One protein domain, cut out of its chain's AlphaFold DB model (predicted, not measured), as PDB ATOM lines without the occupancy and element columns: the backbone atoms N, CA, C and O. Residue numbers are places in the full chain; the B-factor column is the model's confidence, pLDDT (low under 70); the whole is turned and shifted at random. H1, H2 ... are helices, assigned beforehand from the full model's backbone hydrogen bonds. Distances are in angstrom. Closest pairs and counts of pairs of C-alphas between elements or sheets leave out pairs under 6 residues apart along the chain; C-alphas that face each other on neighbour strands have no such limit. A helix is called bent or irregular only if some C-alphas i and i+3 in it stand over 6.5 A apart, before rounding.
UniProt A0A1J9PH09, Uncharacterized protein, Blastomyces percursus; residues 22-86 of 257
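What this domain is: This is residues 22 to 86 of the 257 residues of an uncharacterized protein of Blastomyces percursus (UniProt A0A1J9PH09). H1, H2, H3 and the first part of H4 cluster together; H4, the longest helix, runs away from them, and the chain folds back to H5 near H4. The 65 printed residues include five named helices, H1 to H5 in order, and no named strand: all helix. The whole is only just compact, close to loose (radius of gyration of the C-alphas 12.4 A), spanning 33 by 26 by 17 A.

Where its parts are: H1 is residues 24 to 32, from C-alpha 24 at (37.284, -30.861, 44.675); H2 is 37 to 46, 14.3 A; H3 is 48 to 56; H4 is 58 to 74, 22.0 A, irregular, with C-alphas 69 and 72 7.8 A apart; H5 is 78 to 84, to C-alpha 84 at (35.541, -30.417, 15.116).

How they stand to each other: H1 touches H3, about perpendicular at 77 degrees; closest C-alphas, Ile 28 and Leu 53, 6.7 A. H4 touches H1 with residues 60 to 65 alone (Glu 32 and Ile 61, 4.8 A). H2 and H3 touch only at the corner. H5 is apart from H1, H2 and H3. O i to N i+4 pairs are within hydrogen-bond range throughout H1, H2, H3 and H5, and 11 of 13 in H4.

The domain as a whole: The printed part has no cut; residues 71 to 86 are under 70 pLDDT.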
ATOM      1  N   LEU A  22      35.664 -28.369  51.124       86.56
ATOM      2  CA  LEU A  22      34.778 -29.095  50.225       86.56
ATOM      3  C   LEU A  22      35.616 -30.017  49.323       86.56
ATOM      4  O   LEU A  22      36.691 -29.598  48.882       86.56
ATOM      5  N   PRO A  23      35.137 -31.236  49.023       93.19
ATOM      6  CA  PRO A  23      35.779 -32.085  48.034       93.19
ATOM      7  C   PRO A  23      35.916 -31.348  46.688       93.19
ATOM      8  O   PRO A  23      34.977 -30.637  46.295       93.19
ATOM      9  N   PRO A  24      37.044 -31.501  45.971       93.12
ATOM     10  CA  PRO A  24      37.284 -30.861  44.675       93.12
ATOM     11  C   PRO A  24      36.150 -31.053  43.666       93.12
ATOM     12  O   PRO A  24      35.796 -30.130  42.938       93.12
ATOM     13  N   GLU A  25      35.526 -32.228  43.665       94.38
ATOM     14  CA  GLU A  25      34.439 -32.598  42.761       94.38
ATOM     15  C   GLU A  25      33.203 -31.725  42.995       94.38
ATOM     16  O   GLU A  25      32.558 -31.274  42.048       94.38
ATOM     17  N   VAL A  26      32.902 -31.428  44.262       94.12
ATOM     18  CA  VAL A  26      31.791 -30.545  44.641       94.12
ATOM     19  C   VAL A  26      32.105 -29.105  44.245       94.12
ATOM     20  O   VAL A  26      31.234 -28.392  43.757       94.12
ATOM     21  N   MET A  27      33.354 -28.672  44.413       94.31
ATOM     22  CA  MET A  27      33.782 -27.334  44.007       94.31
ATOM     23  C   MET A  27      33.710 -27.145  42.484       94.31
ATOM     24  O   MET A  27      33.220 -26.113  42.033       94.31
ATOM     25  N   ILE A  28      34.128 -28.139  41.695       96.38
ATOM     26  CA  ILE A  28      33.994 -28.120  40.229       96.38
ATOM     27  C   ILE A  28      32.519 -28.047  39.838       96.38
ATOM     28  O   ILE A  28      32.148 -27.182  39.052       96.38
ATOM     29  N   MET A  29      31.664 -28.874  40.446       93.75
ATOM     30  CA  MET A  29      30.223 -28.855  40.187       93.75
ATOM     31  C   MET A  29      29.609 -27.479  40.472       93.75
ATOM     32  O   MET A  29      28.789 -26.995  39.696       93.75
ATOM     33  N   VAL A  30      30.040 -26.814  41.549       94.00
ATOM     34  CA  VAL A  30      29.637 -25.436  41.856       94.00
ATOM     35  C   VAL A  30      30.070 -24.476  40.743       94.00
ATOM     36  O   VAL A  30      29.246 -23.679  40.303       94.00
ATOM     37  N   LEU A  31      31.317 -24.558  40.261       94.62
ATOM     38  CA  LEU A  31      31.818 -23.713  39.166       94.62
ATOM     39  C   LEU A  31      31.073 -23.959  37.843       94.62
ATOM     40  O   LEU A  31      30.788 -23.006  37.125       94.62
ATOM     41  N   GLU A  32      30.723 -25.206  37.533       95.38
ATOM     42  CA  GLU A  32      29.973 -25.570  36.324       95.38
ATOM     43  C   GLU A  32      28.539 -25.032  36.315       95.38
ATOM     44  O   GLU A  32      27.996 -24.760  35.245       95.38
ATOM     45  N   HIS A  33      27.924 -24.871  37.490       94.38
ATOM     46  CA  HIS A  33      26.543 -24.405  37.643       94.38
ATOM     47  C   HIS A  33      26.450 -22.901  37.916       94.38
ATOM     48  O   HIS A  33      25.414 -22.411  38.376       94.38
ATOM     49  N   MET A  34      27.525 -22.148  37.660       93.19
ATOM     50  CA  MET A  34      27.451 -20.696  37.757       93.19
ATOM     51  C   MET A  34      26.452 -20.156  36.727       93.19
ATOM     52  O   MET A  34      26.442 -20.624  35.586       93.19
ATOM     53  N   PRO A  35      25.609 -19.185  37.123       87.94
ATOM     54  CA  PRO A  35      24.564 -18.651  36.252       87.94
ATOM     55  C   PRO A  35      25.126 -17.811  35.101       87.94
ATOM     56  O   PRO A  35      24.471 -17.661  34.076       87.94
ATOM     57  N   ASP A  36      26.322 -17.252  35.281       90.00
ATOM     58  CA  ASP A  36      26.969 -16.362  34.331       90.00
ATOM     59  C   ASP A  36      28.484 -16.301  34.597       90.00
ATOM     60  O   ASP A  36      28.981 -16.654  35.679       90.00
ATOM     61  N   LEU A  37      29.229 -15.818  33.602       89.12
ATOM     62  CA  LEU A  37      30.683 -15.674  33.691       89.12
ATOM     63  C   LEU A  37      31.124 -14.689  34.777       89.12
ATOM     64  O   LEU A  37      32.201 -14.842  35.351       89.12
ATOM     65  N   PHE A  38      30.314 -13.680  35.086       88.12
ATOM     66  CA  PHE A  38      30.666 -12.683  36.088       88.12
ATOM     67  C   PHE A  38      30.718 -13.299  37.494       88.12
ATOM     68  O   PHE A  38      31.704 -13.129  38.219       88.12
ATOM     69  N   THR A  39      29.710 -14.089  37.851       88.88
ATOM     70  CA  THR A  39      29.635 -14.839  39.105       88.88
ATOM     71  C   THR A  39      30.770 -15.860  39.204       88.88
ATOM     72  O   THR A  39      31.400 -15.981  40.260       88.88
ATOM     73  N   LEU A  40      31.099 -16.529  38.093       93.69
ATOM     74  CA  LEU A  40      32.247 -17.432  38.011       93.69
ATOM     75  C   LEU A  40      33.562 -16.709  38.344       93.69
ATOM     76  O   LEU A  40      34.285 -17.131  39.250       93.69
ATOM     77  N   PHE A  41      33.861 -15.596  37.667       90.25
ATOM     78  CA  PHE A  41      35.110 -14.859  37.881       90.25
ATOM     79  C   PHE A  41      35.212 -14.252  39.285       90.25
ATOM     80  O   PHE A  41      36.303 -14.226  39.856       90.25
ATOM     81  N   LEU A  42      34.098 -13.823  39.884       89.56
ATOM     82  CA  LEU A  42      34.079 -13.377  41.280       89.56
ATOM     83  C   LEU A  42      34.499 -14.492  42.251       89.56
ATOM     84  O   LEU A  42      35.296 -14.257  43.160       89.56
ATOM     85  N   ILE A  43      33.991 -15.710  42.066       88.06
ATOM     86  CA  ILE A  43      34.292 -16.843  42.956       88.06
ATOM     87  C   ILE A  43      35.728 -17.330  42.767       88.06
ATOM     88  O   ILE A  43      36.451 -17.543  43.741       88.06
ATOM     89  N   VAL A  44      36.174 -17.410  41.516       92.69
ATOM     90  CA  VAL A  44      37.553 -17.756  41.157       92.69
ATOM     91  C   VAL A  44      38.548 -16.735  41.728       92.69
ATOM     92  O   VAL A  44      39.587 -17.124  42.255       92.69
ATOM     93  N   ARG A  45      38.220 -15.436  41.721       89.06
ATOM     94  CA  ARG A  45      39.082 -14.380  42.281       89.06
ATOM     95  C   ARG A  45      39.130 -14.379  43.811       89.06
ATOM     96  O   ARG A  45      40.143 -13.999  44.393       89.06
ATOM     97  N   THR A  46      38.042 -14.763  44.474       84.56
ATOM     98  CA  THR A  46      37.933 -14.676  45.941       84.56
ATOM     99  C   THR A  46      38.516 -15.884  46.670       84.56
ATOM    100  O   THR A  46      38.822 -15.779  47.857       84.56
ATOM    101  N   CYS A  47      38.717 -17.020  45.991       87.69
ATOM    102  CA  CYS A  47      39.214 -18.238  46.622       87.69
ATOM    103  C   CYS A  47      40.272 -18.959  45.777       87.69
ATOM    104  O   CYS A  47      39.989 -19.499  44.709       87.69
ATOM    105  N   ARG A  48      41.488 -19.073  46.329       90.44
ATOM    106  CA  ARG A  48      42.635 -19.738  45.685       90.44
ATOM    107  C   ARG A  48      42.368 -21.201  45.305       90.44
ATOM    108  O   ARG A  48      42.881 -21.659  44.290       90.44
ATOM    109  N   HIS A  49      41.566 -21.921  46.089       91.81
ATOM    110  CA  HIS A  49      41.213 -23.313  45.792       91.81
ATOM    111  C   HIS A  49      40.287 -23.408  44.570       91.81
ATOM    112  O   HIS A  49      40.511 -24.241  43.700       91.81
ATOM    113  N   PHE A  50      39.299 -22.510  44.459       91.69
ATOM    114  CA  PHE A  50      38.457 -22.418  43.263       91.69
ATOM    115  C   PHE A  50      39.266 -21.979  42.039       91.69
ATOM    116  O   PHE A  50      39.033 -22.501  40.956       91.69
ATOM    117  N   TYR A  51      40.248 -21.087  42.205       92.88
ATOM    118  CA  TYR A  51      41.156 -20.706  41.121       92.88
ATOM    119  C   TYR A  51      41.981 -21.880  40.590       92.88
ATOM    120  O   TYR A  51      42.022 -22.085  39.381       92.88
ATOM    121  N   ALA A  52      42.603 -22.668  41.472       94.75
ATOM    122  CA  ALA A  52      43.381 -23.837  41.062       94.75
ATOM    123  C   ALA A  52      42.512 -24.849  40.294       94.75
ATOM    124  O   ALA A  52      42.852 -25.239  39.183       94.75
ATOM    125  N   LEU A  53      41.330 -25.176  40.831       95.62
ATOM    126  CA  LEU A  53      40.391 -26.085  40.166       95.62
ATOM    127  C   LEU A  53      39.875 -25.536  38.835       95.62
ATOM    128  O   LEU A  53      39.683 -26.305  37.894       95.62
ATOM    129  N   PHE A  54      39.662 -24.222  38.749       94.69
ATOM    130  CA  PHE A  54      39.282 -23.564  37.508       94.69
ATOM    131  C   PHE A  54      40.382 -23.668  36.452       94.69
ATOM    132  O   PHE A  54      40.065 -23.972  35.311       94.69
ATOM    133  N   GLN A  55      41.655 -23.467  36.809       95.06
ATOM    134  CA  GLN A  55      42.758 -23.613  35.855       95.06
ATOM    135  C   GLN A  55      42.842 -25.033  35.285       95.06
ATOM    136  O   GLN A  55      42.997 -25.192  34.076       95.06
ATOM    137  N   ASP A  56      42.677 -26.047  36.134       96.94
ATOM    138  CA  ASP A  56      42.756 -27.450  35.714       96.94
ATOM    139  C   ASP A  56      41.537 -27.898  34.883       96.94
ATOM    140  O   ASP A  56      41.615 -28.872  34.138       96.94
ATOM    141  N   ASN A  57      40.404 -27.191  34.990       97.06
ATOM    142  CA  ASN A  57      39.127 -27.561  34.365       97.06
ATOM    143  C   ASN A  57      38.516 -26.429  33.515       97.06
ATOM    144  O   ASN A  57      37.301 -26.403  33.305       97.06
ATOM    145  N   GLU A  58      39.333 -25.490  33.024       94.25
ATOM    146  CA  GLU A  58      38.873 -24.234  32.406       94.25
ATOM    147  C   GLU A  58      37.901 -24.487  31.248       94.25
ATOM    148  O   GLU A  58      36.799 -23.943  31.232       94.25
ATOM    149  N   SER A  59      38.278 -25.345  30.295       92.50
ATOM    150  CA  SER A  59      37.471 -25.631  29.102       92.50
ATOM    151  C   SER A  59      36.099 -26.207  29.452       92.50
ATOM    152  O   SER A  59      35.084 -25.774  28.908       92.50
ATOM    153  N   ARG A  60      36.069 -27.147  30.400       95.31
ATOM    154  CA  ARG A  60      34.861 -27.826  30.874       95.31
ATOM    155  C   ARG A  60      33.925 -26.864  31.607       95.31
ATOM    156  O   ARG A  60      32.740 -26.804  31.290       95.31
ATOM    157  N   ILE A  61      34.463 -26.076  32.540       95.12
ATOM    158  CA  ILE A  61      33.685 -25.102  33.317       95.12
ATOM    159  C   ILE A  61      33.141 -24.005  32.405       95.12
ATOM    160  O   ILE A  61      31.951 -23.706  32.457       95.12
ATOM    161  N   MET A  62      33.979 -23.438  31.533       92.31
ATOM    162  CA  MET A  62      33.551 -22.398  30.598       92.31
ATOM    163  C   MET A  62      32.453 -22.915  29.664       92.31
ATOM    164  O   MET A  62      31.451 -22.231  29.494       92.31
ATOM    165  N   ALA A  63      32.586 -24.129  29.113       89.81
ATOM    166  CA  ALA A  63      31.553 -24.729  28.267       89.81
ATOM    167  C   ALA A  63      30.218 -24.903  29.011       89.81
ATOM    168  O   ALA A  63      29.163 -24.608  28.451       89.81
ATOM    169  N   SER A  64      30.259 -25.325  30.279       92.81
ATOM    170  CA  SER A  64      29.063 -25.447  31.118       92.81
ATOM    171  C   SER A  64      28.401 -24.094  31.388       92.81
ATOM    172  O   SER A  64      27.198 -23.948  31.196       92.81
ATOM    173  N   VAL A  65      29.175 -23.071  31.762       91.56
ATOM    174  CA  VAL A  65      28.636 -21.728  32.033       91.56
ATOM    175  C   VAL A  65      28.088 -21.075  30.765       91.56
ATOM    176  O   VAL A  65      26.999 -20.512  30.804       91.56
ATOM    177  N   TYR A  66      28.762 -21.227  29.619       87.19
ATOM    178  CA  TYR A  66      28.213 -20.787  28.332       87.19
ATOM    179  C   TYR A  66      26.901 -21.499  28.002       87.19
ATOM    180  O   TYR A  66      25.950 -20.856  27.561       87.19
ATOM    181  N   LYS A  67      26.815 -22.810  28.242       87.12
ATOM    182  CA  LYS A  67      25.574 -23.562  28.036       87.12
ATOM    183  C   LYS A  67      24.457 -23.090  28.971       87.12
ATOM    184  O   LYS A  67      23.324 -22.981  28.522       87.12
ATOM    185  N   ASN A  68      24.752 -22.777  30.227       85.00
ATOM    186  CA  ASN A  68      23.748 -22.290  31.175       85.00
ATOM    187  C   ASN A  68      23.264 -20.872  30.842       85.00
ATOM    188  O   ASN A  68      22.084 -20.578  30.995       85.00
ATOM    189  N   GLU A  69      24.163 -19.996  30.388       80.75
ATOM    190  CA  GLU A  69      23.837 -18.601  30.074       80.75
ATOM    191  C   GLU A  69      23.162 -18.463  28.691       80.75
ATOM    192  O   GLU A  69      22.315 -17.590  28.502       80.75
ATOM    193  N   TRP A  70      23.494 -19.338  27.729       70.69
ATOM    194  CA  TRP A  70      23.114 -19.171  26.315       70.69
ATOM    195  C   TRP A  70      22.455 -20.388  25.655       70.69
ATOM    196  O   TRP A  70      21.902 -20.252  24.560       70.69
ATOM    197  N   GLY A  71      22.508 -21.570  26.272       62.19
ATOM    198  CA  GLY A  71      22.075 -22.836  25.665       62.19
ATOM    199  C   GLY A  71      20.601 -22.850  25.270       62.19
ATOM    200  O   GLY A  71      20.266 -23.354  24.199       62.19
ATOM    201  N   ASP A  72      19.742 -22.205  26.060       60.56
ATOM    202  CA  ASP A  72      18.313 -22.097  25.749       60.56
ATOM    203  C   ASP A  72      18.015 -21.004  24.711       60.56
ATOM    204  O   ASP A  72      17.035 -21.087  23.974       60.56
ATOM    205  N   ALA A  73      18.860 -19.971  24.628       54.16
ATOM    206  CA  ALA A  73      18.607 -18.793  23.800       54.16
ATOM    207  C   ALA A  73      19.061 -18.957  22.344       54.16
ATOM    208  O   ALA A  73      18.525 -18.291  21.459       54.16
ATOM    209  N   LEU A  74      20.063 -19.803  22.092       49.66
ATOM    210  CA  LEU A  74      20.724 -19.872  20.787       49.66
ATOM    211  C   LEU A  74      20.590 -21.226  20.084       49.66
ATOM    212  O   LEU A  74      20.934 -21.316  18.910       49.66
ATOM    213  N   GLY A  75      20.125 -22.286  20.758       54.34
ATOM    214  CA  GLY A  75      20.104 -23.636  20.171       54.34
ATOM    215  C   GLY A  75      21.488 -24.117  19.695       54.34
ATOM    216  O   GLY A  75      21.584 -25.051  18.901       54.34
ATOM    217  N   PHE A  76      22.557 -23.455  20.150       53.50
ATOM    218  CA  PHE A  76      23.935 -23.709  19.755       53.50
ATOM    219  C   PHE A  76      24.491 -24.867  20.580       53.50
ATOM    220  O   PHE A  76      24.704 -24.754  21.790       53.50
ATOM    221  N   ASP A  77      24.747 -25.988  19.913       57.81
ATOM    222  CA  ASP A  77      25.379 -27.151  20.521       57.81
ATOM    223  C   ASP A  77      26.908 -26.987  20.533       57.81
ATOM    224  O   ASP A  77      27.612 -27.358  19.589       57.81
ATOM    225  N   TYR A  78      27.434 -26.402  21.613       54.31
ATOM    226  CA  TYR A  78      28.875 -26.215  21.829       54.31
ATOM    227  C   TYR A  78      29.677 -27.529  21.795       54.31
ATOM    228  O   TYR A  78      30.877 -27.501  21.512       54.31
ATOM    229  N   SER A  79      29.042 -28.682  22.036       56.19
ATOM    230  CA  SER A  79      29.708 -29.987  21.989       56.19
ATOM    231  C   SER A  79      30.232 -30.314  20.587       56.19
ATOM    232  O   SER A  79      31.324 -30.863  20.457       56.19
ATOM    233  N   ARG A  80      29.540 -29.865  19.530       56.00
ATOM    234  CA  ARG A  80      29.976 -30.053  18.136       56.00
ATOM    235  C   ARG A  80      31.243 -29.282  17.765       56.00
ATOM    236  O   ARG A  80      32.014 -29.744  16.928       56.00
ATOM    237  N   LEU A  81      31.472 -28.114  18.367       54.06
ATOM    238  CA  LEU A  81      32.658 -27.296  18.080       54.06
ATOM    239  C   LEU A  81      33.925 -27.887  18.709       54.06
ATOM    240  O   LEU A  81      34.999 -27.820  18.113       54.06
ATOM    241  N   LEU A  82      33.794 -28.509  19.883       54.75
ATOM    242  CA  LEU A  82      34.893 -29.229  20.533       54.75
ATOM    243  C   LEU A  82      35.248 -30.528  19.791       54.75
ATOM    244  O   LEU A  82      36.419 -30.899  19.750       54.75
ATOM    245  N   GLU A  83      34.278 -31.186  19.150       56.44
ATOM    246  CA  GLU A  83      34.529 -32.362  18.301       56.44
ATOM    247  C   GLU A  83      35.224 -32.007  16.975       56.44
ATOM    248  O   GLU A  83      36.081 -32.754  16.504       56.44
ATOM    249  N   GLN A  84      34.926 -30.846  16.381       49.16
ATOM    250  CA  GLN A  84      35.541 -30.417  15.116       49.16
ATOM    251  C   GLN A  84      37.019 -30.021  15.237       49.16
ATOM    252  O   GLN A  84      37.749 -30.085  14.246       49.16
ATOM    253  N   SER A  85      37.504 -29.657  16.428       44.09
ATOM    254  CA  SER A  85      38.923 -29.322  16.614       44.09
ATOM    255  C   SER A  85      39.844 -30.550  16.682       44.09
ATOM    256  O   SER A  85      41.052 -30.384  16.851       44.09
ATOM    257  N   ALA A  86      39.300 -31.771  16.590       48.47
ATOM    258  CA  ALA A  86      40.043 -33.024  16.731       48.47
ATOM    259  C   ALA A  86      40.435 -33.694  15.395       48.47
ATOM    260  O   ALA A  86      41.111 -34.722  15.412       48.47
TER     261      ALA A  86